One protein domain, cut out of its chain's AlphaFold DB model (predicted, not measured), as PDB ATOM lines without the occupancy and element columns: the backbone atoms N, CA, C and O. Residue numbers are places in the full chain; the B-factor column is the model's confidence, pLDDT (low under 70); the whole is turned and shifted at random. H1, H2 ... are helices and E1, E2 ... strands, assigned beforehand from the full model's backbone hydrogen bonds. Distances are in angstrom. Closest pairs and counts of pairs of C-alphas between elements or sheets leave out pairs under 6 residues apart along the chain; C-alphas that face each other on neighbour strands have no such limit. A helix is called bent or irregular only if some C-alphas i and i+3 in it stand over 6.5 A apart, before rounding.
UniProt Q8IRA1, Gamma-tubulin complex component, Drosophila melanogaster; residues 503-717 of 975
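What this domain is: This is residues 503 to 717 of the 975 residues of the protein "Gamma-tubulin complex component" of Drosophila melanogaster (UniProt Q8IRA1). A long body of helices, with H9 as its longest member and H3a alongside, has H1 and H2 following each other along the other side and H5 crossing slantwise between H2 and H9; H8 packs on H1. The small strand hairpin E1 and E2 packs on H3b, while the helical hairpin H6 and H7 lies away from the body on two long links, of which residues 628 to 634 stand free. The printed part has 215 residues, with nine named helices and two named strands in the order H1 H2 E1 E2 H3 H4 H5 H6 H7 H8 H9; the class is mostly helix and the sheet E1 - E2 is antiparallel. The whole is loose, with a radius of gyration of the C-alphas of 21.5 A, and elongated, spanning 72 by 43 by 40 A.

How they stand to each other: H1, residues 503 to 515, touches H8, residues 671 to 679, opposite ways at a steep tilt of 39 degrees; the closest C-alphas are those of Ser 506 and Phe 678, 5.1 A. H2, residues 517 to 529, meets H1 only through their link. Residues 607 to 608 of H5, residues 607 to 622, touch H2, the closest C-alphas being Cys 520 and His 608, 5.4 A. E1, residues 541 to 546, and E2, residues 549 to 554, form a hairpin, with N 544 and O 551 within hydrogen-bond range at 2.9 A. H3, residues 567 to 589, was assigned as one helix by its hydrogen bonds but is bent, C-alphas 578 and 581 being 7.8 A apart; its arms H3a, residues 567 to 578, and H3b, residues 581 to 589, stand at a steep tilt of 52 degrees. The closest C-alphas of E2 and H3b, Thr 550 and Ala 584, are 5.4 A apart. H4, residues 592 to 599, touches H3b only at the corner, and only just, with 3 pairs of C-alphas within 8 A; the closest are Leu 586 and Ile 592, 4.7 A. H6, residues 636 to 641, and H7, residues 646 to 659, form a helical hairpin at a shallow tilt of 31 degrees; Leu 640 and Arg 649 have the closest C-alphas, 5.6 A. H9, residues 687 to 717, touches H3a the same way at a shallow tilt of 6 degrees, with residues 692 to 703 alone; the closest C-alphas are Ile 571 and Gln 696, 6.1 A. It touches H5 opposite ways at a steep tilt of 46 degrees, with residues 687 to 698 alone; the closest C-alphas are Val 615 and Ile 691, 6.1 A. Every O i to N i+4 pair is within hydrogen-bond range in H1, H2, H3a, H3b, H4, H6, H7, H8 and H9, and 10 of 12 in H5, which is irregular, but only just: C-alphas 618 and 621 are 6.8 A apart.

Where its parts are: H1 begins at C-alpha 503, (35.594, -14.894, -42.506). From first to last C-alpha, H5 is 23.6 A long, H7 19.8 A and H9 45.2 A. H9 ends at C-alpha 717, (51.899, -67.409, -52.996).

The domain as a whole: The two C-alphas farthest apart, those of Asp 644 and Phe 717, are 74.5 A apart. The printed part has no cut. The links H2 to E1, E2 to H3, H5 to H6 and H7 to H8 are long. The mean pLDDT of the printed part is 82.8; under 70 are residue 547 and residues 559 to 565, 600 to 605, 625 to 632 and 661 to 668.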
ATOM      1  N   LEU A 503      36.917 -14.274 -42.586       89.66
ATOM      2  CA  LEU A 503      35.594 -14.894 -42.506       89.66
ATOM      3  C   LEU A 503      35.300 -15.782 -43.724       89.66
ATOM      4  O   LEU A 503      34.873 -16.917 -43.546       89.66
ATOM      5  N   LEU A 504      35.607 -15.327 -44.944       91.20
ATOM      6  CA  LEU A 504      35.430 -16.133 -46.156       91.20
ATOM      7  C   LEU A 504      36.354 -17.361 -46.170       91.20
ATOM      8  O   LEU A 504      35.897 -18.447 -46.526       91.20
ATOM      9  N   ARG A 505      37.618 -17.231 -45.742       91.61
ATOM     10  CA  ARG A 505      38.544 -18.376 -45.634       91.61
ATOM     11  C   ARG A 505      38.067 -19.403 -44.604       91.61
ATOM     12  O   ARG A 505      38.021 -20.591 -44.920       91.61
ATOM     13  N   SER A 506      37.658 -18.953 -43.418       92.22
ATOM     14  CA  SER A 506      37.136 -19.798 -42.337       92.22
ATOM     15  C   SER A 506      35.816 -20.481 -42.723       92.22
ATOM     16  O   SER A 506      35.688 -21.690 -42.544       92.22
ATOM     17  N   LEU A 507      34.867 -19.756 -43.334       93.21
ATOM     18  CA  LEU A 507      33.626 -20.327 -43.881       93.21
ATOM     19  C   LEU A 507      33.920 -21.383 -44.952       93.21
ATOM     20  O   LEU A 507      33.360 -22.476 -44.899       93.21
ATOM     21  N   SER A 508      34.827 -21.084 -45.887       93.41
ATOM     22  CA  SER A 508      35.222 -22.012 -46.954       93.41
ATOM     23  C   SER A 508      35.839 -23.296 -46.397       93.41
ATOM     24  O   SER A 508      35.518 -24.379 -46.877       93.41
ATOM     25  N   ALA A 509      36.677 -23.194 -45.361       93.45
ATOM     26  CA  ALA A 509      37.308 -24.342 -44.712       93.45
ATOM     27  C   ALA A 509      36.309 -25.198 -43.906       93.45
ATOM     28  O   ALA A 509      36.326 -26.425 -44.017       93.45
ATOM     29  N   SER A 510      35.386 -24.575 -43.166       93.38
ATOM     30  CA  SER A 510      34.294 -25.279 -42.474       93.38
ATOM     31  C   SER A 510      33.352 -25.992 -43.443       93.38
ATOM     32  O   SER A 510      33.017 -27.162 -43.242       93.38
ATOM     33  N   LEU A 511      32.958 -25.313 -44.525       93.92
ATOM     34  CA  LEU A 511      32.153 -25.903 -45.593       93.92
ATOM     35  C   LEU A 511      32.906 -27.041 -46.284       93.92
ATOM     36  O   LEU A 511      32.304 -28.085 -46.527       93.92
ATOM     37  N   LEU A 512      34.210 -26.896 -46.540       93.93
ATOM     38  CA  LEU A 512      35.039 -27.950 -47.123       93.93
ATOM     39  C   LEU A 512      35.079 -29.194 -46.226       93.93
ATOM     40  O   LEU A 512      34.769 -30.287 -46.702       93.93
ATOM     41  N   LEU A 513      35.397 -29.038 -44.936       93.00
ATOM     42  CA  LEU A 513      35.450 -30.154 -43.986       93.00
ATOM     43  C   LEU A 513      34.090 -30.834 -43.792       93.00
ATOM     44  O   LEU A 513      34.051 -32.049 -43.605       93.00
ATOM     45  N   HIS A 514      32.967 -30.115 -43.872       90.64
ATOM     46  CA  HIS A 514      31.653 -30.765 -43.834       90.64
ATOM     47  C   HIS A 514      31.301 -31.460 -45.163       90.64
ATOM     48  O   HIS A 514      30.737 -32.553 -45.160       90.64
ATOM     49  N   THR A 515      31.672 -30.870 -46.302       92.27
ATOM     50  CA  THR A 515      31.316 -31.353 -47.650       92.27
ATOM     51  C   THR A 515      32.161 -32.557 -48.086       92.27
ATOM     52  O   THR A 515      31.636 -33.496 -48.690       92.27
ATOM     53  N   VAL A 516      33.444 -32.610 -47.706       93.11
ATOM     54  CA  VAL A 516      34.343 -33.748 -47.997       93.11
ATOM     55  C   VAL A 516      33.886 -35.053 -47.325       93.11
ATOM     56  O   VAL A 516      34.296 -36.133 -47.747       93.11
ATOM     57  N   ARG A 517      32.950 -34.992 -46.361       91.68
ATOM     58  CA  ARG A 517      32.273 -36.154 -45.751       91.68
ATOM     59  C   ARG A 517      31.704 -37.135 -46.781       91.68
ATOM     60  O   ARG A 517      31.724 -38.336 -46.520       91.68
ATOM     61  N   ALA A 518      31.245 -36.659 -47.947       90.86
ATOM     62  CA  ALA A 518      30.828 -37.528 -49.053       90.86
ATOM     63  C   ALA A 518      31.991 -38.392 -49.567       90.86
ATOM     64  O   ALA A 518      31.894 -39.615 -49.574       90.86
ATOM     65  N   TYR A 519      33.116 -37.764 -49.914       92.90
ATOM     66  CA  TYR A 519      34.305 -38.439 -50.438       92.90
ATOM     67  C   TYR A 519      34.983 -39.314 -49.380       92.90
ATOM     68  O   TYR A 519      35.410 -40.421 -49.695       92.90
ATOM     69  N   CYS A 520      35.001 -38.889 -48.112       92.26
ATOM     70  CA  CYS A 520      35.407 -39.749 -47.004       92.26
ATOM     71  C   CYS A 520      34.509 -40.990 -46.888       92.26
ATOM     72  O   CYS A 520      35.045 -42.075 -46.694       92.26
ATOM     73  N   LYS A 521      33.179 -40.870 -47.059       90.34
ATOM     74  CA  LYS A 521      32.275 -42.033 -47.065       90.34
ATOM     75  C   LYS A 521      32.502 -42.931 -48.285       90.34
ATOM     76  O   LYS A 521      32.559 -44.137 -48.105       90.34
ATOM     77  N   PHE A 522      32.668 -42.385 -49.491       92.26
ATOM     78  CA  PHE A 522      32.973 -43.190 -50.686       92.26
ATOM     79  C   PHE A 522      34.298 -43.954 -50.539       92.26
ATOM     80  O   PHE A 522      34.387 -45.113 -50.932       92.26
ATOM     81  N   LEU A 523      35.307 -43.341 -49.914       92.45
ATOM     82  CA  LEU A 523      36.574 -44.000 -49.601       92.45
ATOM     83  C   LEU A 523      36.431 -45.028 -48.468       92.45
ATOM     84  O   LEU A 523      36.969 -46.119 -48.602       92.45
ATOM     85  N   ASP A 524      35.707 -44.732 -47.384       90.07
ATOM     86  CA  ASP A 524      35.426 -45.704 -46.312       90.07
ATOM     87  C   ASP A 524      34.635 -46.920 -46.841       90.07
ATOM     88  O   ASP A 524      34.997 -48.045 -46.515       90.07
ATOM     89  N   ASN A 525      33.637 -46.716 -47.713       88.55
ATOM     90  CA  ASN A 525      32.906 -47.787 -48.409       88.55
ATOM     91  C   ASN A 525      33.834 -48.630 -49.304       88.55
ATOM     92  O   ASN A 525      33.733 -49.856 -49.338       88.55
ATOM     93  N   TRP A 526      34.732 -47.970 -50.046       92.04
ATOM     94  CA  TRP A 526      35.670 -48.635 -50.952       92.04
ATOM     95  C   TRP A 526      36.685 -49.481 -50.195       92.04
ATOM     96  O   TRP A 526      37.016 -50.580 -50.636       92.04
ATOM     97  N   TRP A 527      37.115 -48.994 -49.030       87.41
ATOM     98  CA  TRP A 527      37.877 -49.784 -48.078       87.41
ATOM     99  C   TRP A 527      37.061 -50.982 -47.589       87.41
ATOM    100  O   TRP A 527      37.489 -52.100 -47.843       87.41
ATOM    101  N   SER A 528      35.879 -50.783 -46.993       85.03
ATOM    102  CA  SER A 528      35.086 -51.866 -46.385       85.03
ATOM    103  C   SER A 528      34.610 -52.947 -47.366       85.03
ATOM    104  O   SER A 528      34.696 -54.138 -47.071       85.03
ATOM    105  N   THR A 529      34.125 -52.551 -48.545       85.56
ATOM    106  CA  THR A 529      33.403 -53.441 -49.475       85.56
ATOM    107  C   THR A 529      34.080 -53.660 -50.826       85.56
ATOM    108  O   THR A 529      33.597 -54.479 -51.606       85.56
ATOM    109  N   GLY A 530      35.154 -52.933 -51.157       86.82
ATOM    110  CA  GLY A 530      35.670 -52.884 -52.530       86.82
ATOM    111  C   GLY A 530      34.697 -52.207 -53.508       86.82
ATOM    112  O   GLY A 530      34.680 -52.511 -54.701       86.82
ATOM    113  N   ASP A 531      33.826 -51.321 -53.027       89.53
ATOM    114  CA  ASP A 531      32.904 -50.539 -53.850       89.53
ATOM    115  C   ASP A 531      32.743 -49.123 -53.284       89.53
ATOM    116  O   ASP A 531      32.641 -48.938 -52.076       89.53
ATOM    117  N   PHE A 532      32.719 -48.104 -54.142       89.67
ATOM    118  CA  PHE A 532      32.529 -46.722 -53.693       89.67
ATOM    119  C   PHE A 532      31.099 -46.489 -53.181       89.67
ATOM    120  O   PHE A 532      30.889 -45.650 -52.297       89.67
ATOM    121  N   ALA A 533      30.117 -47.228 -53.717       86.75
ATOM    122  CA  ALA A 533      28.687 -46.993 -53.502       86.75
ATOM    123  C   ALA A 533      28.294 -45.512 -53.749       86.75
ATOM    124  O   ALA A 533      27.630 -44.846 -52.939       86.75
ATOM    125  N   ASP A 534      28.750 -44.986 -54.891       87.92
ATOM    126  CA  ASP A 534      28.488 -43.642 -55.404       87.92
ATOM    127  C   ASP A 534      27.339 -43.656 -56.428       87.92
ATOM    128  O   ASP A 534      27.510 -43.408 -57.614       87.92
ATOM    129  N   TYR A 535      26.130 -43.945 -55.948       79.92
ATOM    130  CA  TYR A 535      24.926 -44.251 -56.741       79.92
ATOM    131  C   TYR A 535      24.512 -43.237 -57.830       79.92
ATOM    132  O   TYR A 535      23.717 -43.583 -58.700       79.92
ATOM    133  N   HIS A 536      25.041 -42.009 -57.804       80.85
ATOM    134  CA  HIS A 536      24.835 -40.967 -58.821       80.85
ATOM    135  C   HIS A 536      26.102 -40.666 -59.656       80.85
ATOM    136  O   HIS A 536      26.221 -39.590 -60.236       80.85
ATOM    137  N   GLU A 537      27.070 -41.589 -59.687       84.58
ATOM    138  CA  GLU A 537      28.378 -41.447 -60.352       84.58
ATOM    139  C   GLU A 537      29.156 -40.191 -59.897       84.58
ATOM    140  O   GLU A 537      29.813 -39.502 -60.686       84.58
ATOM    141  N   GLU A 538      29.054 -39.873 -58.598       87.22
ATOM    142  CA  GLU A 538      29.723 -38.735 -57.953       87.22
ATOM    143  C   GLU A 538      31.228 -38.936 -57.772       87.22
ATOM    144  O   GLU A 538      31.981 -37.959 -57.779       87.22
ATOM    145  N   PHE A 539      31.684 -40.174 -57.564       90.90
ATOM    146  CA  PHE A 539      33.091 -40.425 -57.307       90.90
ATOM    147  C   PHE A 539      33.860 -40.470 -58.637       90.90
ATOM    148  O   PHE A 539      33.386 -41.077 -59.599       90.90
ATOM    149  N   PRO A 540      35.053 -39.848 -58.744       88.63
ATOM    150  CA  PRO A 540      35.777 -39.786 -60.016       88.63
ATOM    151  C   PRO A 540      36.228 -41.135 -60.589       88.63
ATOM    152  O   PRO A 540      36.575 -41.211 -61.767       88.63
ATOM    153  N   PHE A 541      36.254 -42.182 -59.766       91.14
ATOM    154  CA  PHE A 541      36.690 -43.524 -60.136       91.14
ATOM    155  C   PHE A 541      35.506 -44.489 -60.176       91.14
ATOM    156  O   PHE A 541      34.548 -44.342 -59.422       91.14
ATOM    157  N   GLU A 542      35.601 -45.493 -61.040       91.63
ATOM    158  CA  GLU A 542      34.638 -46.583 -61.171       91.63
ATOM    159  C   GLU A 542      35.325 -47.939 -61.010       91.63
ATOM    160  O   GLU A 542      36.495 -48.118 -61.366       91.63
ATOM    161  N   LYS A 543      34.587 -48.902 -60.453       92.22
ATOM    162  CA  LYS A 543      34.985 -50.308 -60.432       92.22
ATOM    163  C   LYS A 543      34.594 -50.951 -61.758       92.22
ATOM    164  O   LYS A 543      33.417 -50.956 -62.113       92.22
ATOM    165  N   ILE A 544      35.563 -51.537 -62.453       89.48
ATOM    166  CA  ILE A 544      35.332 -52.383 -63.627       89.48
ATOM    167  C   ILE A 544      35.765 -53.821 -63.331       89.48
ATOM    168  O   ILE A 544      36.575 -54.071 -62.437       89.48
ATOM    169  N   VAL A 545      35.223 -54.772 -64.091       86.03
ATOM    170  CA  VAL A 545      35.638 -56.177 -64.048       86.03
ATOM    171  C   VAL A 545      36.114 -56.582 -65.441       86.03
ATOM    172  O   VAL A 545      35.327 -56.590 -66.388       86.03
ATOM    173  N   THR A 546      37.400 -56.913 -65.552       79.01
ATOM    174  CA  THR A 546      38.091 -57.277 -66.797       79.01
ATOM    175  C   THR A 546      38.656 -58.689 -66.636       79.01
ATOM    176  O   THR A 546      39.445 -58.921 -65.727       79.01
ATOM    177  N   ASP A 547      38.282 -59.646 -67.491       69.73
ATOM    178  CA  ASP A 547      38.750 -61.048 -67.418       69.73
ATOM    179  C   ASP A 547      38.622 -61.687 -66.011       69.73
ATOM    180  O   ASP A 547      39.570 -62.273 -65.493       69.73
ATOM    181  N   GLU A 548      37.453 -61.538 -65.373       72.15
ATOM    182  CA  GLU A 548      37.156 -61.940 -63.976       72.15
ATOM    183  C   GLU A 548      37.973 -61.221 -62.877       72.15
ATOM    184  O   GLU A 548      37.813 -61.534 -61.699       72.15
ATOM    185  N   ARG A 549      38.808 -60.232 -63.223       78.88
ATOM    186  CA  ARG A 549      39.609 -59.429 -62.284       78.88
ATOM    187  C   ARG A 549      38.930 -58.096 -62.014       78.88
ATOM    188  O   ARG A 549      38.526 -57.414 -62.954       78.88
ATOM    189  N   THR A 550      38.900 -57.658 -60.761       86.99
ATOM    190  CA  THR A 550      38.504 -56.279 -60.440       86.99
ATOM    191  C   THR A 550      39.634 -55.292 -60.762       86.99
ATOM    192  O   THR A 550      40.783 -55.494 -60.368       86.99
ATOM    193  N   GLU A 551      39.331 -54.195 -61.452       86.62
ATOM    194  CA  GLU A 551      40.259 -53.085 -61.707       86.62
ATOM    195  C   GLU A 551      39.530 -51.759 -61.386       86.62
ATOM    196  O   GLU A 551      38.329 -51.628 -61.627       86.62
ATOM    197  N   TYR A 552      40.222 -50.769 -60.808       91.55
ATOM    198  CA  TYR A 552      39.642 -49.455 -60.483       91.55
ATOM    199  C   TYR A 552      40.213 -48.397 -61.428       91.55
ATOM    200  O   TYR A 552      41.428 -48.213 -61.487       91.55
ATOM    201  N   VAL A 553      39.349 -47.703 -62.170       89.27
ATOM    202  CA  VAL A 553      39.753 -46.777 -63.243       89.27
ATOM    203  C   VAL A 553      39.103 -45.408 -63.080       89.27
ATOM    204  O   VAL A 553      38.042 -45.281 -62.478       89.27
ATOM    205  N   LEU A 554      39.737 -44.362 -63.614       88.80
ATOM    206  CA  LEU A 554      39.123 -43.034 -63.699       88.80
ATOM    207  C   LEU A 554      37.966 -43.079 -64.711       88.80
ATOM    208  O   LEU A 554      38.160 -43.555 -65.834       88.80
ATOM    209  N   ARG A 555      36.788 -42.563 -64.334       86.79
ATOM    210  CA  ARG A 555      35.587 -42.573 -65.184       86.79
ATOM    211  C   ARG A 555      35.865 -41.919 -66.537       86.79
ATOM    212  O   ARG A 555      36.414 -40.816 -66.609       86.79
ATOM    213  N   LYS A 556      35.440 -42.569 -67.627       80.80
ATOM    214  CA  LYS A 556      35.723 -42.128 -69.015       80.80
ATOM    215  C   LYS A 556      35.273 -40.692 -69.316       80.80
ATOM    216  O   LYS A 556      35.907 -40.014 -70.116       80.80
ATOM    217  N   SER A 557      34.217 -40.226 -68.654       74.26
ATOM    218  CA  SER A 557      33.684 -38.860 -68.746       74.26
ATOM    219  C   SER A 557      34.634 -37.778 -68.210       74.26
ATOM    220  O   SER A 557      34.550 -36.629 -68.637       74.26
ATOM    221  N   LEU A 558      35.558 -38.127 -67.311       75.57
ATOM    222  CA  LEU A 558      36.505 -37.195 -66.690       75.57
ATOM    223  C   LEU A 558      37.863 -37.143 -67.412       75.57
ATOM    224  O   LEU A 558      38.572 -36.147 -67.294       75.57
ATOM    225  N   MET A 559      38.193 -38.156 -68.224       66.86
ATOM    226  CA  MET A 559      39.443 -38.246 -69.006       66.86
ATOM    227  C   MET A 559      39.704 -37.045 -69.936       66.86
ATOM    228  O   MET A 559      40.841 -36.828 -70.341       66.86
ATOM    229  N   GLN A 560      38.667 -36.282 -70.297       59.17
ATOM    230  CA  GLN A 560      38.740 -35.144 -71.226       59.17
ATOM    231  C   GLN A 560      38.785 -33.766 -70.534       59.17
ATOM    232  O   GLN A 560      38.749 -32.748 -71.218       59.17
ATOM    233  N   THR A 561      38.824 -33.700 -69.196       63.52
ATOM    234  CA  THR A 561      38.719 -32.432 -68.445       63.52
ATOM    235  C   THR A 561      40.039 -32.053 -67.761       63.52
ATOM    236  O   THR A 561      40.748 -32.920 -67.255       63.52
ATOM    237  N   GLU A 562      40.339 -30.752 -67.670       59.84
ATOM    238  CA  GLU A 562      41.514 -30.165 -66.990       59.84
ATOM    239  C   GLU A 562      41.455 -30.273 -65.445       59.84
ATOM    240  O   GLU A 562      41.579 -29.301 -64.703       59.84
ATOM    241  N   LEU A 563      41.256 -31.487 -64.934       65.28
ATOM    242  CA  LEU A 563      41.113 -31.807 -63.506       65.28
ATOM    243  C   LEU A 563      42.433 -31.766 -62.718       65.28
ATOM    244  O   LEU A 563      42.425 -31.855 -61.492       65.28
ATOM    245  N   GLN A 564      43.565 -31.636 -63.413       61.37
ATOM    246  CA  GLN A 564      44.914 -31.793 -62.854       61.37
ATOM    247  C   GLN A 564      45.279 -30.739 -61.792       61.37
ATOM    248  O   GLN A 564      46.160 -30.987 -60.974       61.37
ATOM    249  N   ASN A 565      44.588 -29.595 -61.778       68.24
ATOM    250  CA  ASN A 565      44.871 -28.480 -60.871       68.24
ATOM    251  C   ASN A 565      44.283 -28.654 -59.457       68.24
ATOM    252  O   ASN A 565      44.663 -27.913 -58.552       68.24
ATOM    253  N   SER A 566      43.360 -29.602 -59.247       82.44
ATOM    254  CA  SER A 566      42.692 -29.766 -57.950       82.44
ATOM    255  C   SER A 566      43.514 -30.641 -57.001       82.44
ATOM    256  O   SER A 566      43.636 -31.852 -57.193       82.44
ATOM    257  N   GLU A 567      44.064 -30.043 -55.943       87.27
ATOM    258  CA  GLU A 567      44.943 -30.737 -54.988       87.27
ATOM    259  C   GLU A 567      44.264 -31.913 -54.275       87.27
ATOM    260  O   GLU A 567      44.846 -32.992 -54.144       87.27
ATOM    261  N   LEU A 568      42.995 -31.762 -53.883       88.55
ATOM    262  CA  LEU A 568      42.227 -32.851 -53.274       88.55
ATOM    263  C   LEU A 568      42.032 -34.017 -54.253       88.55
ATOM    264  O   LEU A 568      42.184 -35.175 -53.865       88.55
ATOM    265  N   PHE A 569      41.766 -33.727 -55.531       89.76
ATOM    266  CA  PHE A 569      41.699 -34.756 -56.568       89.76
ATOM    267  C   PHE A 569      43.058 -35.427 -56.784       89.76
ATOM    268  O   PHE A 569      43.111 -36.651 -56.850       89.76
ATOM    269  N   ARG A 570      44.158 -34.664 -56.813       90.70
ATOM    270  CA  ARG A 570      45.527 -35.189 -56.942       90.70
ATOM    271  C   ARG A 570      45.889 -36.138 -55.794       90.70
ATOM    272  O   ARG A 570      46.466 -37.199 -56.036       90.70
ATOM    273  N   ILE A 571      45.507 -35.798 -54.560       92.02
ATOM    274  CA  ILE A 571      45.677 -36.649 -53.371       92.02
ATOM    275  C   ILE A 571      44.858 -37.943 -53.504       92.02
ATOM    276  O   ILE A 571      45.403 -39.029 -53.301       92.02
ATOM    277  N   ILE A 572      43.582 -37.854 -53.897       91.82
ATOM    278  CA  ILE A 572      42.702 -39.023 -54.077       91.82
ATOM    279  C   ILE A 572      43.185 -39.912 -55.230       91.82
ATOM    280  O   ILE A 572      43.277 -41.123 -55.065       91.82
ATOM    281  N   GLN A 573      43.537 -39.331 -56.376       91.51
ATOM    282  CA  GLN A 573      44.053 -40.046 -57.543       91.51
ATOM    283  C   GLN A 573      45.342 -40.791 -57.202       91.51
ATOM    284  O   GLN A 573      45.476 -41.963 -57.544       91.51
ATOM    285  N   ARG A 574      46.271 -40.139 -56.492       90.57
ATOM    286  CA  ARG A 574      47.491 -40.784 -56.005       90.57
ATOM    287  C   ARG A 574      47.174 -41.939 -55.054       90.57
ATOM    288  O   ARG A 574      47.722 -43.022 -55.223       90.57
ATOM    289  N   HIS A 575      46.286 -41.718 -54.084       92.69
ATOM    290  CA  HIS A 575      45.864 -42.744 -53.128       92.69
ATOM    291  C   HIS A 575      45.271 -43.974 -53.827       92.69
ATOM    292  O   HIS A 575      45.670 -45.100 -53.532       92.69
ATOM    293  N   LEU A 576      44.373 -43.754 -54.791       91.47
ATOM    294  CA  LEU A 576      43.780 -44.796 -55.629       91.47
ATOM    295  C   LEU A 576      44.858 -45.544 -56.422       91.47
ATOM    296  O   LEU A 576      44.943 -46.758 -56.298       91.47
ATOM    297  N   LEU A 577      45.726 -44.848 -57.162       87.79
ATOM    298  CA  LEU A 577      46.791 -45.475 -57.964       87.79
ATOM    299  C   LEU A 577      47.815 -46.262 -57.128       87.79
ATOM    300  O   LEU A 577      48.375 -47.241 -57.615       87.79
ATOM    301  N   GLU A 578      48.081 -45.852 -55.885       87.29
ATOM    302  CA  GLU A 578      49.002 -46.567 -54.993       87.29
ATOM    303  C   GLU A 578      48.350 -47.756 -54.258       87.29
ATOM    304  O   GLU A 578      49.086 -48.575 -53.709       87.29
ATOM    305  N   SER A 579      47.015 -47.882 -54.224       89.69
ATOM    306  CA  SER A 579      46.316 -48.928 -53.444       89.69
ATOM    307  C   SER A 579      45.268 -49.759 -54.199       89.69
ATOM    308  O   SER A 579      44.833 -50.790 -53.678       89.69
ATOM    309  N   SER A 580      44.905 -49.387 -55.431       90.63
ATOM    310  CA  SER A 580      43.879 -50.052 -56.251       90.63
ATOM    311  C   SER A 580      44.129 -51.542 -56.427       90.63
ATOM    312  O   SER A 580      43.223 -52.345 -56.213       90.63
ATOM    313  N   ASP A 581      45.360 -51.915 -56.775       85.01
ATOM    314  CA  ASP A 581      45.746 -53.305 -57.010       85.01
ATOM    315  C   ASP A 581      45.603 -54.138 -55.729       85.01
ATOM    316  O   ASP A 581      45.165 -55.284 -55.792       85.01
ATOM    317  N   GLY A 582      45.912 -53.549 -54.568       86.44
ATOM    318  CA  GLY A 582      45.794 -54.198 -53.264       86.44
ATOM    319  C   GLY A 582      44.342 -54.419 -52.839       86.44
ATOM    320  O   GLY A 582      43.969 -55.547 -52.525       86.44
ATOM    321  N   VAL A 583      43.501 -53.378 -52.906       88.86
ATOM    322  CA  VAL A 583      42.053 -53.491 -52.627       88.86
ATOM    323  C   VAL A 583      41.393 -54.490 -53.573       88.86
ATOM    324  O   VAL A 583      40.571 -55.300 -53.154       88.86
ATOM    325  N   ALA A 584      41.766 -54.471 -54.853       88.98
ATOM    326  CA  ALA A 584      41.187 -55.366 -55.840       88.98
ATOM    327  C   ALA A 584      41.617 -56.833 -55.636       88.98
ATOM    328  O   ALA A 584      40.823 -57.733 -55.894       88.98
ATOM    329  N   ILE A 585      42.829 -57.088 -55.120       86.05
ATOM    330  CA  ILE A 585      43.228 -58.432 -54.670       86.05
ATOM    331  C   ILE A 585      42.358 -58.882 -53.492       86.05
ATOM    332  O   ILE A 585      41.803 -59.972 -53.575       86.05
ATOM    333  N   LEU A 586      42.199 -58.055 -52.446       87.24
ATOM    334  CA  LEU A 586      41.376 -58.374 -51.262       87.24
ATOM    335  C   LEU A 586      39.902 -58.644 -51.609       87.24
ATOM    336  O   LEU A 586      39.248 -59.477 -50.982       87.24
ATOM    337  N   TYR A 587      39.374 -57.916 -52.594       88.19
ATOM    338  CA  TYR A 587      38.010 -58.081 -53.078       88.19
ATOM    339  C   TYR A 587      37.846 -59.379 -53.882       88.19
ATOM    340  O   TYR A 587      36.965 -60.182 -53.571       88.19
ATOM    341  N   ASP A 588      38.733 -59.638 -54.851       85.75
ATOM    342  CA  ASP A 588      38.686 -60.861 -55.664       85.75
ATOM    343  C   ASP A 588      38.929 -62.121 -54.808       85.75
ATOM    344  O   ASP A 588      38.242 -63.129 -54.986       85.75
ATOM    345  N   SER A 589      39.862 -62.076 -53.845       82.27
ATOM    346  CA  SER A 589      40.111 -63.161 -52.877       82.27
ATOM    347  C   SER A 589      38.992 -63.335 -51.846       82.27
ATOM    348  O   SER A 589      38.921 -64.389 -51.216       82.27
ATOM    349  N   ARG A 590      38.124 -62.326 -51.680       84.01
ATOM    350  CA  ARG A 590      37.107 -62.201 -50.621       84.01
ATOM    351  C   ARG A 590      37.668 -62.089 -49.197       84.01
ATOM    352  O   ARG A 590      36.913 -62.231 -48.241       84.01
ATOM    353  N   THR A 591      38.955 -61.780 -49.043       84.00
ATOM    354  CA  THR A 591      39.626 -61.634 -47.735       84.00
ATOM    355  C   THR A 591      39.584 -60.196 -47.197       84.00
ATOM    356  O   THR A 591      40.293 -59.863 -46.252       84.00
ATOM    357  N   ILE A 592      38.775 -59.311 -47.793       85.19
ATOM    358  CA  ILE A 592      38.681 -57.890 -47.414       85.19
ATOM    359  C   ILE A 592      38.160 -57.691 -45.973       85.19
ATOM    360  O   ILE A 592      38.710 -56.889 -45.224       85.19
ATOM    361  N   SER A 593      37.188 -58.497 -45.537       81.39
ATOM    362  CA  SER A 593      36.661 -58.494 -44.162       81.39
ATOM    363  C   SER A 593      37.638 -59.091 -43.141       81.39
ATOM    364  O   SER A 593      37.784 -58.565 -42.036       81.39
ATOM    365  N   GLU A 594      38.352 -60.157 -43.514       82.46
ATOM    366  CA  GLU A 594      39.438 -60.734 -42.709       82.46
ATOM    367  C   GLU A 594      40.538 -59.691 -42.479       82.46
ATOM    368  O   GLU A 594      40.988 -59.482 -41.353       82.46
ATOM    369  N   PHE A 595      40.911 -58.974 -43.539       84.76
ATOM    370  CA  PHE A 595      41.887 -57.893 -43.512       84.76
ATOM    371  C   PHE A 595      41.471 -56.738 -42.578       84.76
ATOM    372  O   PHE A 595      42.311 -56.252 -41.818       84.76
ATOM    373  N   HIS A 596      40.197 -56.326 -42.539       82.13
ATOM    374  CA  HIS A 596      39.752 -55.315 -41.564       82.13
ATOM    375  C   HIS A 596      39.716 -55.842 -40.133       82.13
ATOM    376  O   HIS A 596      40.170 -55.134 -39.234       82.13
ATOM    377  N   THR A 597      39.257 -57.081 -39.928       79.99
ATOM    378  CA  THR A 597      39.263 -57.745 -38.612       79.99
ATOM    379  C   THR A 597      40.685 -57.841 -38.042       79.99
ATOM    380  O   THR A 597      40.903 -57.543 -36.871       79.99
ATOM    381  N   LEU A 598      41.675 -58.184 -38.874       79.71
ATOM    382  CA  LEU A 598      43.089 -58.290 -38.485       79.71
ATOM    383  C   LEU A 598      43.766 -56.942 -38.177       79.71
ATOM    384  O   LEU A 598      44.813 -56.920 -37.528       79.71
ATOM    385  N   HIS A 599      43.213 -55.827 -38.658       75.16
ATOM    386  CA  HIS A 599      43.860 -54.511 -38.595       75.16
ATOM    387  C   HIS A 599      43.033 -53.407 -37.917       75.16
ATOM    388  O   HIS A 599      43.507 -52.270 -37.847       75.16
ATOM    389  N   GLY A 600      41.833 -53.711 -37.411       67.19
ATOM    390  CA  GLY A 600      40.960 -52.749 -36.722       67.19
ATOM    391  C   GLY A 600      40.510 -51.579 -37.606       67.19
ATOM    392  O   GLY A 600      40.358 -50.459 -37.126       67.19
ATOM    393  N   ILE A 601      40.377 -51.807 -38.918       64.10
ATOM    394  CA  ILE A 601      40.060 -50.750 -39.902       64.10
ATOM    395  C   ILE A 601      38.562 -50.400 -39.894       64.10
ATOM    396  O   ILE A 601      38.187 -49.275 -40.223       64.10
ATOM    397  N   GLU A 602      37.730 -51.335 -39.442       55.76
ATOM    398  CA  GLU A 602      36.324 -51.138 -39.097       55.76
ATOM    399  C   GLU A 602      36.150 -51.526 -37.610       55.76
ATOM    400  O   GLU A 602      36.763 -52.519 -37.210       55.76
ATOM    401  N   PRO A 603      35.358 -50.810 -36.773       52.95
ATOM    402  CA  PRO A 603      34.419 -49.738 -37.126       52.95
ATOM    403  C   PRO A 603      34.637 -48.367 -36.430       52.95
ATOM    404  O   PRO A 603      33.882 -47.438 -36.719       52.95
ATOM    405  N   GLU A 604      35.594 -48.212 -35.504       52.85
ATOM    406  CA  GLU A 604      35.562 -47.123 -34.498       52.85
ATOM    407  C   GLU A 604      35.662 -45.688 -35.053       52.85
ATOM    408  O   GLU A 604      34.908 -44.812 -34.623       52.85
ATOM    409  N   ILE A 605      36.576 -45.413 -35.996       64.31
ATOM    410  CA  ILE A 605      36.837 -44.039 -36.466       64.31
ATOM    411  C   ILE A 605      36.787 -43.948 -37.997       64.31
ATOM    412  O   ILE A 605      37.735 -44.280 -38.707       64.31
ATOM    413  N   ARG A 606      35.661 -43.430 -38.507       80.57
ATOM    414  CA  ARG A 606      35.466 -43.068 -39.925       80.57
ATOM    415  C   ARG A 606      36.511 -42.043 -40.376       80.57
ATOM    416  O   ARG A 606      36.820 -41.121 -39.619       80.57
ATOM    417  N   LEU A 607      36.957 -42.110 -41.635       86.62
ATOM    418  CA  LEU A 607      37.992 -41.221 -42.189       86.62
ATOM    419  C   LEU A 607      37.637 -39.734 -42.036       86.62
ATOM    420  O   LEU A 607      38.512 -38.905 -41.802       86.62
ATOM    421  N   HIS A 608      36.343 -39.400 -42.125       90.18
ATOM    422  CA  HIS A 608      35.840 -38.040 -41.910       90.18
ATOM    423  C   HIS A 608      36.077 -37.525 -40.484       90.18
ATOM    424  O   HIS A 608      36.471 -36.375 -40.309       90.18
ATOM    425  N   ASN A 609      35.862 -38.379 -39.480       87.95
ATOM    426  CA  ASN A 609      36.091 -38.033 -38.080       87.95
ATOM    427  C   ASN A 609      37.597 -37.851 -37.844       87.95
ATOM    428  O   ASN A 609      38.008 -36.774 -37.428       87.95
ATOM    429  N   SER A 610      38.420 -38.833 -38.247       88.02
ATOM    430  CA  SER A 610      39.886 -38.752 -38.123       88.02
ATOM    431  C   SER A 610      40.478 -37.503 -38.778       88.02
ATOM    432  O   SER A 610      41.431 -36.939 -38.251       88.02
ATOM    433  N   LEU A 611      39.928 -37.072 -39.922       92.34
ATOM    434  CA  LEU A 611      40.356 -35.852 -40.604       92.34
ATOM    435  C   LEU A 611      40.012 -34.594 -39.797       92.34
ATOM    436  O   LEU A 611      40.858 -33.716 -39.679       92.34
ATOM    437  N   ILE A 612      38.802 -34.503 -39.232       90.65
ATOM    438  CA  ILE A 612      38.427 -33.370 -38.375       90.65
ATOM    439  C   ILE A 612      39.296 -33.338 -37.115       90.65
ATOM    440  O   ILE A 612      39.875 -32.297 -36.816       90.65
ATOM    441  N   ASP A 613      39.423 -34.462 -36.408       90.25
ATOM    442  CA  ASP A 613      40.172 -34.539 -35.149       90.25
ATOM    443  C   ASP A 613      41.650 -34.162 -35.352       90.25
ATOM    444  O   ASP A 613      42.220 -33.400 -34.570       90.25
ATOM    445  N   ALA A 614      42.257 -34.624 -36.451       91.21
ATOM    446  CA  ALA A 614      43.633 -34.287 -36.792       91.21
ATOM    447  C   ALA A 614      43.805 -32.825 -37.241       91.21
ATOM    448  O   ALA A 614      44.733 -32.157 -36.789       91.21
ATOM    449  N   VAL A 615      42.897 -32.289 -38.068       92.57
ATOM    450  CA  VAL A 615      42.956 -30.881 -38.500       92.57
ATOM    451  C   VAL A 615      42.729 -29.924 -37.326       92.57
ATOM    452  O   VAL A 615      43.397 -28.897 -37.266       92.57
ATOM    453  N   ILE A 616      41.858 -30.253 -36.365       90.67
ATOM    454  CA  ILE A 616      41.711 -29.476 -35.121       90.67
ATOM    455  C   ILE A 616      43.010 -29.532 -34.298       90.67
ATOM    456  O   ILE A 616      43.472 -28.492 -33.830       90.67
ATOM    457  N   GLY A 617      43.632 -30.711 -34.173       90.21
ATOM    458  CA  GLY A 617      44.907 -30.888 -33.467       90.21
ATOM    459  C   GLY A 617      46.050 -30.041 -34.040       90.21
ATOM    460  O   GLY A 617      46.685 -29.293 -33.301       90.21
ATOM    461  N   GLU A 618      46.261 -30.090 -35.358       90.31
ATOM    462  CA  GLU A 618      47.292 -29.300 -36.056       90.31
ATOM    463  C   GLU A 618      46.984 -27.787 -36.095       90.31
ATOM    464  O   GLU A 618      47.878 -26.965 -36.305       90.31
ATOM    465  N   ILE A 619      45.725 -27.389 -35.876       91.50
ATOM    466  CA  ILE A 619      45.307 -25.978 -35.828       91.50
ATOM    467  C   ILE A 619      45.420 -25.369 -34.428       91.50
ATOM    468  O   ILE A 619      45.664 -24.164 -34.328       91.50
ATOM    469  N   ALA A 620      45.307 -26.159 -33.357       87.98
ATOM    470  CA  ALA A 620      45.371 -25.666 -31.978       87.98
ATOM    471  C   ALA A 620      46.574 -24.730 -31.680       87.98
ATOM    472  O   ALA A 620      46.350 -23.685 -31.063       87.98
ATOM    473  N   PRO A 621      47.813 -24.973 -32.173       88.64
ATOM    474  CA  PRO A 621      48.950 -24.063 -31.966       88.64
ATOM    475  C   PRO A 621      48.795 -22.666 -32.592       88.64
ATOM    476  O   PRO A 621      49.539 -21.750 -32.245       88.64
ATOM    477  N   TYR A 622      47.860 -22.489 -33.528       87.97
ATOM    478  CA  TYR A 622      47.614 -21.226 -34.224       87.97
ATOM    479  C   TYR A 622      46.477 -20.396 -33.614       87.97
ATOM    480  O   TYR A 622      46.188 -19.310 -34.123       87.97
ATOM    481  N   GLN A 623      45.794 -20.885 -32.576       86.86
ATOM    482  CA  GLN A 623      44.642 -20.206 -31.984       86.86
ATOM    483  C   GLN A 623      45.101 -19.106 -31.017       86.86
ATOM    484  O   GLN A 623      45.528 -19.375 -29.900       86.86
ATOM    485  N   ILE A 624      45.024 -17.848 -31.464       80.91
ATOM    486  CA  ILE A 624      45.537 -16.675 -30.728       80.91
ATOM    487  C   ILE A 624      44.415 -15.913 -30.011       80.91
ATOM    488  O   ILE A 624      44.656 -15.256 -29.001       80.91
ATOM    489  N   LYS A 625      43.181 -15.961 -30.530       69.72
ATOM    490  CA  LYS A 625      42.059 -15.163 -30.015       69.72
ATOM    491  C   LYS A 625      41.030 -16.039 -29.316       69.72
ATOM    492  O   LYS A 625      40.454 -16.919 -29.949       69.72
ATOM    493  N   ALA A 626      40.713 -15.727 -28.062       65.24
ATOM    494  CA  ALA A 626      39.438 -16.128 -27.482       65.24
ATOM    495  C   ALA A 626      38.313 -15.366 -28.205       65.24
ATOM    496  O   ALA A 626      38.348 -14.139 -28.290       65.24
ATOM    497  N   ILE A 627      37.329 -16.086 -28.751       62.49
ATOM    498  CA  ILE A 627      36.105 -15.467 -29.274       62.49
ATOM    499  C   ILE A 627      35.123 -15.354 -28.112       62.49
ATOM    500  O   ILE A 627      34.486 -16.343 -27.731       62.49
ATOM    501  N   GLU A 628      35.020 -14.145 -27.563       55.55
ATOM    502  CA  GLU A 628      33.916 -13.757 -26.690       55.55
ATOM    503  C   GLU A 628      32.600 -13.833 -27.472       55.55
ATOM    504  O   GLU A 628      32.478 -13.321 -28.589       55.55
ATOM    505  N   ALA A 629      31.614 -14.511 -26.894       52.92
ATOM    506  CA  ALA A 629      30.337 -14.773 -27.540       52.92
ATOM    507  C   ALA A 629      29.396 -13.568 -27.359       52.92
ATOM    508  O   ALA A 629      28.552 -13.549 -26.464       52.92
ATOM    509  N   SER A 630      29.569 -12.541 -28.197       50.30
ATOM    510  CA  SER A 630      28.778 -11.300 -28.197       50.30
ATOM    511  C   SER A 630      27.350 -11.510 -28.728       50.30
ATOM    512  O   SER A 630      26.957 -11.023 -29.787       50.30
ATOM    513  N   HIS A 631      26.543 -12.249 -27.967       55.83
ATOM    514  CA  HIS A 631      25.138 -12.518 -28.263       55.83
ATOM    515  C   HIS A 631      24.253 -11.277 -28.045       55.83
ATOM    516  O   HIS A 631      23.549 -11.167 -27.046       55.83
ATOM    517  N   TYR A 632      24.233 -10.364 -29.024       66.01
ATOM    518  CA  TYR A 632      23.115  -9.418 -29.198       66.01
ATOM    519  C   TYR A 632      21.797 -10.163 -29.501       66.01
ATOM    520  O   TYR A 632      20.715  -9.689 -29.167       66.01
ATOM    521  N   VAL A 633      21.901 -11.353 -30.104       74.35
ATOM    522  CA  VAL A 633      20.779 -12.220 -30.479       74.35
ATOM    523  C   VAL A 633      20.712 -13.439 -29.542       74.35
ATOM    524  O   VAL A 633      21.688 -14.198 -29.488       74.35
ATOM    525  N   PRO A 634      19.581 -13.673 -28.846       78.70
ATOM    526  CA  PRO A 634      19.330 -14.908 -28.104       78.70
ATOM    527  C   PRO A 634      19.049 -16.080 -29.060       78.70
ATOM    528  O   PRO A 634      18.429 -15.901 -30.110       78.70
ATOM    529  N   ASP A 635      19.478 -17.293 -28.702       80.89
ATOM    530  CA  ASP A 635      19.267 -18.478 -29.547       80.89
ATOM    531  C   ASP A 635      17.778 -18.873 -29.665       80.89
ATOM    532  O   ASP A 635      16.935 -18.445 -28.873       80.89
ATOM    533  N   ILE A 636      17.429 -19.706 -30.651       80.04
ATOM    534  CA  ILE A 636      16.025 -20.042 -30.941       80.04
ATOM    535  C   ILE A 636      15.274 -20.718 -29.772       80.04
ATOM    536  O   ILE A 636      14.051 -20.614 -29.705       80.04
ATOM    537  N   LEU A 637      15.959 -21.377 -28.827       79.80
ATOM    538  CA  LEU A 637      15.327 -21.941 -27.625       79.80
ATOM    539  C   LEU A 637      15.008 -20.850 -26.595       79.80
ATOM    540  O   LEU A 637      13.925 -20.858 -26.010       79.80
ATOM    541  N   GLN A 638      15.894 -19.868 -26.427       81.18
ATOM    542  CA  GLN A 638      15.623 -18.668 -25.622       81.18
ATOM    543  C   GLN A 638      14.487 -17.826 -26.248       81.18
ATOM    544  O   GLN A 638      13.630 -17.270 -25.554       81.18
ATOM    545  N   GLN A 639      14.414 -17.777 -27.582       83.03
ATOM    546  CA  GLN A 639      13.297 -17.145 -28.294       83.03
ATOM    547  C   GLN A 639      11.984 -17.944 -28.181       83.03
ATOM    548  O   GLN A 639      10.910 -17.342 -28.136       83.03
ATOM    549  N   LEU A 640      12.047 -19.275 -28.058       80.02
ATOM    550  CA  LEU A 640      10.890 -20.132 -27.773       80.02
ATOM    551  C   LEU A 640      10.341 -19.902 -26.359       80.02
ATOM    552  O   LEU A 640       9.136 -19.705 -26.219       80.02
ATOM    553  N   GLN A 641      11.204 -19.826 -25.341       79.10
ATOM    554  CA  GLN A 641      10.807 -19.529 -23.950       79.10
ATOM    555  C   GLN A 641      10.067 -18.188 -23.809       79.10
ATOM    556  O   GLN A 641       9.195 -18.048 -22.960       79.10
ATOM    557  N   SER A 642      10.381 -17.210 -24.662       78.55
ATOM    558  CA  SER A 642       9.746 -15.884 -24.674       78.55
ATOM    559  C   SER A 642       8.508 -15.777 -25.578       78.55
ATOM    560  O   SER A 642       8.099 -14.662 -25.899       78.55
ATOM    561  N   THR A 643       7.934 -16.890 -26.050       80.35
ATOM    562  CA  THR A 643       6.820 -16.891 -27.018       80.35
ATOM    563  C   THR A 643       5.650 -17.754 -26.548       80.35
ATOM    564  O   THR A 643       5.770 -18.975 -26.497       80.35
ATOM    565  N   ASP A 644       4.487 -17.142 -26.303       77.39
ATOM    566  CA  ASP A 644       3.254 -17.850 -25.906       77.39
ATOM    567  C   ASP A 644       2.499 -18.488 -27.090       77.39
ATOM    568  O   ASP A 644       1.684 -19.394 -26.921       77.39
ATOM    569  N   HIS A 645       2.759 -18.023 -28.317       80.44
ATOM    570  CA  HIS A 645       2.029 -18.447 -29.511       80.44
ATOM    571  C   HIS A 645       2.448 -19.859 -29.966       80.44
ATOM    572  O   HIS A 645       3.435 -20.024 -30.684       80.44
ATOM    573  N   ASP A 646       1.656 -20.874 -29.603       76.71
ATOM    574  CA  ASP A 646       1.864 -22.306 -29.902       76.71
ATOM    575  C   ASP A 646       2.349 -22.583 -31.343       76.71
ATOM    576  O   ASP A 646       3.376 -23.230 -31.538       76.71
ATOM    577  N   GLY A 647       1.708 -21.998 -32.364       78.89
ATOM    578  CA  GLY A 647       2.143 -22.153 -33.763       78.89
ATOM    579  C   GLY A 647       3.603 -21.738 -34.028       78.89
ATOM    580  O   GLY A 647       4.311 -22.423 -34.763       78.89
ATOM    581  N   ILE A 648       4.086 -20.677 -33.372       80.82
ATOM    582  CA  ILE A 648       5.472 -20.203 -33.487       80.82
ATOM    583  C   ILE A 648       6.399 -21.100 -32.654       80.82
ATOM    584  O   ILE A 648       7.458 -21.489 -33.142       80.82
ATOM    585  N   ARG A 649       5.982 -21.525 -31.447       80.43
ATOM    586  CA  ARG A 649       6.741 -22.489 -30.620       80.43
ATOM    587  C   ARG A 649       7.017 -23.792 -31.384       80.43
ATOM    588  O   ARG A 649       8.146 -24.277 -31.374       80.43
ATOM    589  N   ARG A 650       6.021 -24.327 -32.104       80.28
ATOM    590  CA  ARG A 650       6.165 -25.527 -32.954       80.28
ATOM    591  C   ARG A 650       7.165 -25.319 -34.096       80.28
ATOM    592  O   ARG A 650       8.000 -26.189 -34.335       80.28
ATOM    593  N   LEU A 651       7.110 -24.169 -34.771       83.15
ATOM    594  CA  LEU A 651       8.040 -23.814 -35.850       83.15
ATOM    595  C   LEU A 651       9.479 -23.657 -35.337       83.15
ATOM    596  O   LEU A 651      10.395 -24.242 -35.911       83.15
ATOM    597  N   PHE A 652       9.678 -22.942 -34.225       84.06
ATOM    598  CA  PHE A 652      10.983 -22.796 -33.567       84.06
ATOM    599  C   PHE A 652      11.552 -24.150 -33.120       84.06
ATOM    600  O   PHE A 652      12.744 -24.402 -33.299       84.06
ATOM    601  N   TYR A 653      10.711 -25.051 -32.599       80.65
ATOM    602  CA  TYR A 653      11.122 -26.410 -32.240       80.65
ATOM    603  C   TYR A 653      11.526 -27.243 -33.469       80.65
ATOM    604  O   TYR A 653      12.590 -27.861 -33.449       80.65
ATOM    605  N   SER A 654      10.749 -27.212 -34.565       78.26
ATOM    606  CA  SER A 654      11.126 -27.886 -35.822       78.26
ATOM    607  C   SER A 654      12.457 -27.361 -36.355       78.26
ATOM    608  O   SER A 654      13.377 -28.137 -36.605       78.26
ATOM    609  N   PHE A 655      12.611 -26.036 -36.427       81.13
ATOM    610  CA  PHE A 655      13.847 -25.397 -36.875       81.13
ATOM    611  C   PHE A 655      15.047 -25.744 -35.989       81.13
ATOM    612  O   PHE A 655      16.136 -26.014 -36.503       81.13
ATOM    613  N   HIS A 656      14.867 -25.801 -34.664       81.34
ATOM    614  CA  HIS A 656      15.909 -26.286 -33.767       81.34
ATOM    615  C   HIS A 656      16.295 -27.729 -34.109       81.34
ATOM    616  O   HIS A 656      17.474 -28.002 -34.314       81.34
ATOM    617  N   MET A 657      15.328 -28.643 -34.215       75.71
ATOM    618  CA  MET A 657      15.586 -30.062 -34.487       75.71
ATOM    619  C   MET A 657      16.199 -30.307 -35.879       75.71
ATOM    620  O   MET A 657      17.029 -31.200 -36.025       75.71
ATOM    621  N   GLU A 658      15.866 -29.487 -36.878       73.51
ATOM    622  CA  GLU A 658      16.462 -29.524 -38.222       73.51
ATOM    623  C   GLU A 658      17.879 -28.928 -38.300       73.51
ATOM    624  O   GLU A 658      18.645 -29.281 -39.199       73.51
ATOM    625  N   THR A 659      18.238 -28.009 -37.396       73.41
ATOM    626  CA  THR A 659      19.545 -27.315 -37.402       73.41
ATOM    627  C   THR A 659      20.502 -27.765 -36.299       73.41
ATOM    628  O   THR A 659      21.682 -27.404 -36.336       73.41
ATOM    629  N   ARG A 660      20.036 -28.550 -35.321       72.32
ATOM    630  CA  ARG A 660      20.851 -29.100 -34.232       72.32
ATOM    631  C   ARG A 660      22.003 -29.950 -34.802       72.32
ATOM    632  O   ARG A 660      21.787 -30.723 -35.738       72.32
ATOM    633  N   PRO A 661      23.228 -29.853 -34.252       66.70
ATOM    634  CA  PRO A 661      24.290 -30.807 -34.550       66.70
ATOM    635  C   PRO A 661      23.863 -32.245 -34.221       66.70
ATOM    636  O   PRO A 661      23.216 -32.484 -33.204       66.70
ATOM    637  N   ASP A 662      24.253 -33.191 -35.075       66.61
ATOM    638  CA  ASP A 662      24.012 -34.630 -34.904       66.61
ATOM    639  C   ASP A 662      24.476 -35.097 -33.504       66.61
ATOM    640  O   ASP A 662      25.681 -35.068 -33.240       66.61
ATOM    641  N   PRO A 663      23.569 -35.508 -32.591       58.67
ATOM    642  CA  PRO A 663      23.935 -35.838 -31.215       58.67
ATOM    643  C   PRO A 663      24.777 -37.117 -31.109       58.67
ATOM    644  O   PRO A 663      25.384 -37.346 -30.066       58.67
ATOM    645  N   ARG A 664      24.864 -37.926 -32.178       60.63
ATOM    646  CA  ARG A 664      25.774 -39.082 -32.262       60.63
ATOM    647  C   ARG A 664      27.205 -38.691 -32.673       60.63
ATOM    648  O   ARG A 664      28.042 -39.570 -32.879       60.63
ATOM    649  N   LYS A 665      27.511 -37.396 -32.835       64.55
ATOM    650  CA  LYS A 665      28.850 -36.882 -33.169       64.55
ATOM    651  C   LYS A 665      29.461 -36.052 -32.028       64.55
ATOM    652  O   LYS A 665      28.733 -35.347 -31.332       64.55
ATOM    653  N   PRO A 666      30.802 -36.048 -31.883       64.94
ATOM    654  CA  PRO A 666      31.499 -35.097 -31.019       64.94
ATOM    655  C   PRO A 666      31.121 -33.649 -31.355       64.94
ATOM    656  O   PRO A 666      31.080 -33.275 -32.529       64.94
ATOM    657  N   ALA A 667      30.901 -32.808 -30.340       60.08
ATOM    658  CA  ALA A 667      30.470 -31.417 -30.533       60.08
ATOM    659  C   ALA A 667      31.441 -30.590 -31.407       60.08
ATOM    660  O   ALA A 667      31.004 -29.767 -32.216       60.08
ATOM    661  N   GLY A 668      32.748 -30.876 -31.317       64.20
ATOM    662  CA  GLY A 668      33.792 -30.275 -32.159       64.20
ATOM    663  C   GLY A 668      33.694 -30.610 -33.654       64.20
ATOM    664  O   GLY A 668      34.324 -29.942 -34.465       64.20
ATOM    665  N   HIS A 669      32.883 -31.602 -34.051       75.64
ATOM    666  CA  HIS A 669      32.610 -31.922 -35.463       75.64
ATOM    667  C   HIS A 669      31.441 -31.112 -36.046       75.64
ATOM    668  O   HIS A 669      31.096 -31.296 -37.215       75.64
ATOM    669  N   SER A 670      30.797 -30.252 -35.250       83.06
ATOM    670  CA  SER A 670      29.751 -29.347 -35.735       83.06
ATOM    671  C   SER A 670      30.348 -28.215 -36.575       83.06
ATOM    672  O   SER A 670      31.430 -27.709 -36.281       83.06
ATOM    673  N   ILE A 671      29.643 -27.777 -37.624       85.28
ATOM    674  CA  ILE A 671      30.188 -26.757 -38.534       85.28
ATOM    675  C   ILE A 671      30.399 -25.394 -37.858       85.28
ATOM    676  O   ILE A 671      31.311 -24.656 -38.230       85.28
ATOM    677  N   ASN A 672      29.607 -25.092 -36.828       84.07
ATOM    678  CA  ASN A 672      29.730 -23.867 -36.043       84.07
ATOM    679  C   ASN A 672      31.002 -23.884 -35.184       84.07
ATOM    680  O   ASN A 672      31.716 -22.883 -35.150       84.07
ATOM    681  N   GLU A 673      31.347 -25.020 -34.566       84.13
ATOM    682  CA  GLU A 673      32.586 -25.135 -33.788       84.13
ATOM    683  C   GLU A 673      33.820 -25.249 -34.699       84.13
ATOM    684  O   GLU A 673      34.865 -24.686 -34.380       84.13
ATOM    685  N   LEU A 674      33.705 -25.856 -35.889       88.48
ATOM    686  CA  LEU A 674      34.738 -25.743 -36.931       88.48
ATOM    687  C   LEU A 674      34.964 -24.278 -37.338       88.48
ATOM    688  O   LEU A 674      36.103 -23.813 -37.358       88.48
ATOM    689  N   LEU A 675      33.891 -23.521 -37.606       89.30
ATOM    690  CA  LEU A 675      33.986 -22.102 -37.970       89.30
ATOM    691  C   LEU A 675      34.632 -21.286 -36.847       89.30
ATOM    692  O   LEU A 675      35.527 -20.486 -37.116       89.30
ATOM    693  N   ARG A 676      34.240 -21.535 -35.594       86.72
ATOM    694  CA  ARG A 676      34.863 -20.934 -34.411       86.72
ATOM    695  C   ARG A 676      36.362 -21.232 -34.370       86.72
ATOM    696  O   ARG A 676      37.152 -20.294 -34.304       86.72
ATOM    697  N   ASN A 677      36.750 -22.500 -34.513       88.63
ATOM    698  CA  ASN A 677      38.148 -22.937 -34.508       88.63
ATOM    699  C   ASN A 677      38.994 -22.325 -35.637       88.63
ATOM    700  O   ASN A 677      40.172 -22.061 -35.414       88.63
ATOM    701  N   PHE A 678      38.422 -22.048 -36.814       90.34
ATOM    702  CA  PHE A 678      39.111 -21.310 -37.884       90.34
ATOM    703  C   PHE A 678      39.111 -19.783 -37.692       90.34
ATOM    704  O   PHE A 678      39.911 -19.090 -38.326       90.34
ATOM    705  N   LEU A 679      38.214 -19.223 -36.876       88.74
ATOM    706  CA  LEU A 679      38.151 -17.784 -36.584       88.74
ATOM    707  C   LEU A 679      39.063 -17.378 -35.410       88.74
ATOM    708  O   LEU A 679      39.562 -16.248 -35.414       88.74
ATOM    709  N   THR A 680      39.344 -18.280 -34.459       88.26
ATOM    710  CA  THR A 680      40.331 -18.083 -33.369       88.26
ATOM    711  C   THR A 680      41.784 -18.064 -33.874       88.26
ATOM    712  O   THR A 680      42.647 -17.458 -33.233       88.26
ATOM    713  N   CYS A 681      42.051 -18.684 -35.033       88.99
ATOM    714  CA  CYS A 681      43.358 -18.769 -35.699       88.99
ATOM    715  C   CYS A 681      44.061 -17.421 -35.929       88.99
ATOM    716  O   CYS A 681      43.429 -16.367 -36.018       88.99
ATOM    717  N   ALA A 682      45.369 -17.461 -36.169       86.98
ATOM    718  CA  ALA A 682      46.100 -16.373 -36.804       86.98
ATOM    719  C   ALA A 682      45.663 -16.160 -38.269       86.98
ATOM    720  O   ALA A 682      45.250 -17.089 -38.963       86.98
ATOM    721  N   ASP A 683      45.807 -14.942 -38.793       84.83
ATOM    722  CA  ASP A 683      45.426 -14.657 -40.186       84.83
ATOM    723  C   ASP A 683      46.381 -15.295 -41.216       84.83
ATOM    724  O   ASP A 683      45.992 -15.495 -42.371       84.83
ATOM    725  N   TYR A 684      47.593 -15.668 -40.782       85.88
ATOM    726  CA  TYR A 684      48.613 -16.367 -41.571       85.88
ATOM    727  C   TYR A 684      48.494 -17.903 -41.561       85.88
ATOM    728  O   TYR A 684      49.269 -18.555 -42.260       85.88
ATOM    729  N   THR A 685      47.568 -18.494 -40.790       86.62
ATOM    730  CA  THR A 685      47.453 -19.957 -40.641       86.62
ATOM    731  C   THR A 685      47.249 -20.654 -41.996       86.62
ATOM    732  O   THR A 685      46.324 -20.290 -42.730       86.62
ATOM    733  N   PRO A 686      48.062 -21.673 -42.342       88.87
ATOM    734  CA  PRO A 686      48.031 -22.335 -43.647       88.87
ATOM    735  C   PRO A 686      46.932 -23.415 -43.710       88.87
ATOM    736  O   PRO A 686      47.193 -24.593 -43.941       88.87
ATOM    737  N   ILE A 687      45.678 -23.004 -43.490       90.00
ATOM    738  CA  ILE A 687      44.504 -23.880 -43.297       90.00
ATOM    739  C   ILE A 687      44.396 -24.983 -44.367       90.00
ATOM    740  O   ILE A 687      44.207 -26.152 -44.040       90.00
ATOM    741  N   THR A 688      44.540 -24.635 -45.647       90.10
ATOM    742  CA  THR A 688      44.423 -25.600 -46.754       90.10
ATOM    743  C   THR A 688      45.605 -26.549 -46.868       90.10
ATOM    744  O   THR A 688      45.432 -27.671 -47.341       90.10
ATOM    745  N   GLU A 689      46.795 -26.136 -46.432       91.18
ATOM    746  CA  GLU A 689      47.973 -27.006 -46.397       91.18
ATOM    747  C   GLU A 689      47.802 -28.047 -45.288       91.18
ATOM    748  O   GLU A 689      47.978 -29.229 -45.559       91.18
ATOM    749  N   ILE A 690      47.336 -27.638 -44.099       92.46
ATOM    750  CA  ILE A 690      47.012 -28.542 -42.980       92.46
ATOM    751  C   ILE A 690      45.952 -29.572 -43.405       92.46
ATOM    752  O   ILE A 690      46.179 -30.774 -43.288       92.46
ATOM    753  N   ILE A 691      44.826 -29.126 -43.983       93.34
ATOM    754  CA  ILE A 691      43.761 -30.026 -44.472       93.34
ATOM    755  C   ILE A 691      44.299 -31.012 -45.526       93.34
ATOM    756  O   ILE A 691      43.958 -32.195 -45.491       93.34
ATOM    757  N   SER A 692      45.155 -30.551 -46.444       93.73
ATOM    758  CA  SER A 692      45.743 -31.399 -47.493       93.73
ATOM    759  C   SER A 692      46.725 -32.424 -46.933       93.73
ATOM    760  O   SER A 692      46.648 -33.602 -47.279       93.73
ATOM    761  N   GLN A 693      47.637 -31.983 -46.064       93.96
ATOM    762  CA  GLN A 693      48.662 -32.822 -45.450       93.96
ATOM    763  C   GLN A 693      48.019 -33.907 -44.590       93.96
ATOM    764  O   GLN A 693      48.371 -35.074 -44.739       93.96
ATOM    765  N   GLU A 694      47.013 -33.562 -43.784       93.60
ATOM    766  CA  GLU A 694      46.342 -34.520 -42.907       93.60
ATOM    767  C   GLU A 694      45.459 -35.514 -43.660       93.60
ATOM    768  O   GLU A 694      45.516 -36.720 -43.395       93.60
ATOM    769  N   PHE A 695      44.731 -35.062 -44.683       94.36
ATOM    770  CA  PHE A 695      44.003 -35.971 -45.566       94.36
ATOM    771  C   PHE A 695      44.962 -36.930 -46.290       94.36
ATOM    772  O   PHE A 695      44.747 -38.145 -46.287       94.36
ATOM    773  N   GLN A 696      46.078 -36.421 -46.822       94.12
ATOM    774  CA  GLN A 696      47.103 -37.248 -47.458       94.12
ATOM    775  C   GLN A 696      47.789 -38.200 -46.460       94.12
ATOM    776  O   GLN A 696      48.066 -39.348 -46.808       94.12
ATOM    777  N   ARG A 697      48.043 -37.779 -45.214       92.98
ATOM    778  CA  ARG A 697      48.673 -38.592 -44.156       92.98
ATOM    779  C   ARG A 697      47.799 -39.781 -43.765       92.98
ATOM    780  O   ARG A 697      48.302 -40.905 -43.688       92.98
ATOM    781  N   LEU A 698      46.500 -39.552 -43.565       91.48
ATOM    782  CA  LEU A 698      45.520 -40.594 -43.239       91.48
ATOM    783  C   LEU A 698      45.357 -41.604 -44.387       91.48
ATOM    784  O   LEU A 698      45.362 -42.815 -44.154       91.48
ATOM    785  N   LEU A 699      45.296 -41.119 -45.628       92.00
ATOM    786  CA  LEU A 699      45.213 -41.951 -46.829       92.00
ATOM    787  C   LEU A 699      46.486 -42.790 -47.048       92.00
ATOM    788  O   LEU A 699      46.412 -44.020 -47.120       92.00
ATOM    789  N   ASN A 700      47.666 -42.162 -46.996       90.20
ATOM    790  CA  ASN A 700      48.966 -42.842 -47.058       90.20
ATOM    791  C   ASN A 700      49.108 -43.944 -45.988       90.20
ATOM    792  O   ASN A 700      49.741 -44.970 -46.248       90.20
ATOM    793  N   ARG A 701      48.540 -43.757 -44.785       87.30
ATOM    794  CA  ARG A 701      48.554 -44.776 -43.719       87.30
ATOM    795  C   ARG A 701      47.791 -46.036 -44.133       87.30
ATOM    796  O   ARG A 701      48.322 -47.127 -43.933       87.30
ATOM    797  N   ARG A 702      46.602 -45.900 -44.738       87.64
ATOM    798  CA  ARG A 702      45.823 -47.043 -45.254       87.64
ATOM    799  C   ARG A 702      46.571 -47.746 -46.393       87.64
ATOM    800  O   ARG A 702      46.823 -48.943 -46.296       87.64
ATOM    801  N   THR A 703      47.050 -47.000 -47.388       87.60
ATOM    802  CA  THR A 703      47.832 -47.534 -48.524       87.60
ATOM    803  C   THR A 703      49.057 -48.338 -48.090       87.60
ATOM    804  O   THR A 703      49.264 -49.456 -48.563       87.60
ATOM    805  N   ARG A 704      49.858 -47.820 -47.148       85.41
ATOM    806  CA  ARG A 704      51.038 -48.534 -46.623       85.41
ATOM    807  C   ARG A 704      50.670 -49.854 -45.951       85.41
ATOM    808  O   ARG A 704      51.347 -50.852 -46.178       85.41
ATOM    809  N   LEU A 705      49.617 -49.850 -45.136       85.93
ATOM    810  CA  LEU A 705      49.155 -51.019 -44.393       85.93
ATOM    811  C   LEU A 705      48.705 -52.123 -45.365       85.93
ATOM    812  O   LEU A 705      49.206 -53.245 -45.299       85.93
ATOM    813  N   VAL A 706      47.881 -51.776 -46.351       85.37
ATOM    814  CA  VAL A 706      47.350 -52.700 -47.370       85.37
ATOM    815  C   VAL A 706      48.465 -53.276 -48.231       85.37
ATOM    816  O   VAL A 706      48.577 -54.491 -48.379       85.37
ATOM    817  N   ASN A 707      49.356 -52.422 -48.737       83.73
ATOM    818  CA  ASN A 707      50.479 -52.866 -49.557       83.73
ATOM    819  C   ASN A 707      51.481 -53.712 -48.755       83.73
ATOM    820  O   ASN A 707      52.133 -54.578 -49.334       83.73
ATOM    821  N   SER A 708      51.585 -53.526 -47.432       81.93
ATOM    822  CA  SER A 708      52.383 -54.411 -46.574       81.93
ATOM    823  C   SER A 708      51.748 -55.799 -46.404       81.93
ATOM    824  O   SER A 708      52.447 -56.799 -46.559       81.93
ATOM    825  N   TYR A 709      50.428 -55.870 -46.192       84.60
ATOM    826  CA  TYR A 709      49.676 -57.125 -46.080       84.60
ATOM    827  C   TYR A 709      49.696 -57.921 -47.396       84.60
ATOM    828  O   TYR A 709      50.078 -59.091 -47.423       84.60
ATOM    829  N   ILE A 710      49.399 -57.255 -48.517       82.62
ATOM    830  CA  ILE A 710      49.467 -57.841 -49.862       82.62
ATOM    831  C   ILE A 710      50.896 -58.283 -50.205       82.62
ATOM    832  O   ILE A 710      51.081 -59.367 -50.751       82.62
ATOM    833  N   SER A 711      51.927 -57.513 -49.840       77.71
ATOM    834  CA  SER A 711      53.324 -57.942 -50.011       77.71
ATOM    835  C   SER A 711      53.646 -59.229 -49.236       77.71
ATOM    836  O   SER A 711      54.443 -60.036 -49.716       77.71
ATOM    837  N   GLY A 712      53.004 -59.461 -48.085       78.91
ATOM    838  CA  GLY A 712      53.044 -60.738 -47.367       78.91
ATOM    839  C   GLY A 712      52.422 -61.877 -48.180       78.91
ATOM    840  O   GLY A 712      53.127 -62.815 -48.555       78.91
ATOM    841  N   LEU A 713      51.139 -61.755 -48.546       79.46
ATOM    842  CA  LEU A 713      50.419 -62.776 -49.325       79.46
ATOM    843  C   LEU A 713      51.125 -63.136 -50.646       79.46
ATOM    844  O   LEU A 713      51.186 -64.303 -51.027       79.46
ATOM    845  N   LEU A 714      51.713 -62.156 -51.339       75.09
ATOM    846  CA  LEU A 714      52.444 -62.395 -52.590       75.09
ATOM    847  C   LEU A 714      53.786 -63.119 -52.389       75.09
ATOM    848  O   LEU A 714      54.213 -63.863 -53.279       75.09
ATOM    849  N   GLN A 715      54.436 -62.946 -51.234       75.25
ATOM    850  CA  GLN A 715      55.626 -63.718 -50.860       75.25
ATOM    851  C   GLN A 715      55.276 -65.169 -50.499       75.25
ATOM    852  O   GLN A 715      56.063 -66.068 -50.799       75.25
ATOM    853  N   GLU A 716      54.104 -65.412 -49.909       78.67
ATOM    854  CA  GLU A 716      53.618 -66.761 -49.593       78.67
ATOM    855  C   GLU A 716      53.142 -67.515 -50.841       78.67
ATOM    856  O   GLU A 716      53.534 -68.667 -51.042       78.67
ATOM    857  N   PHE A 717      52.398 -66.848 -51.732       78.87
ATOM    858  CA  PHE A 717      51.899 -67.409 -52.996       78.87
ATOM    859  C   PHE A 717      53.014 -67.848 -53.964       78.87
ATOM    860  O   PHE A 717      52.816 -68.744 -54.783       78.87
TER     861      PHE A 717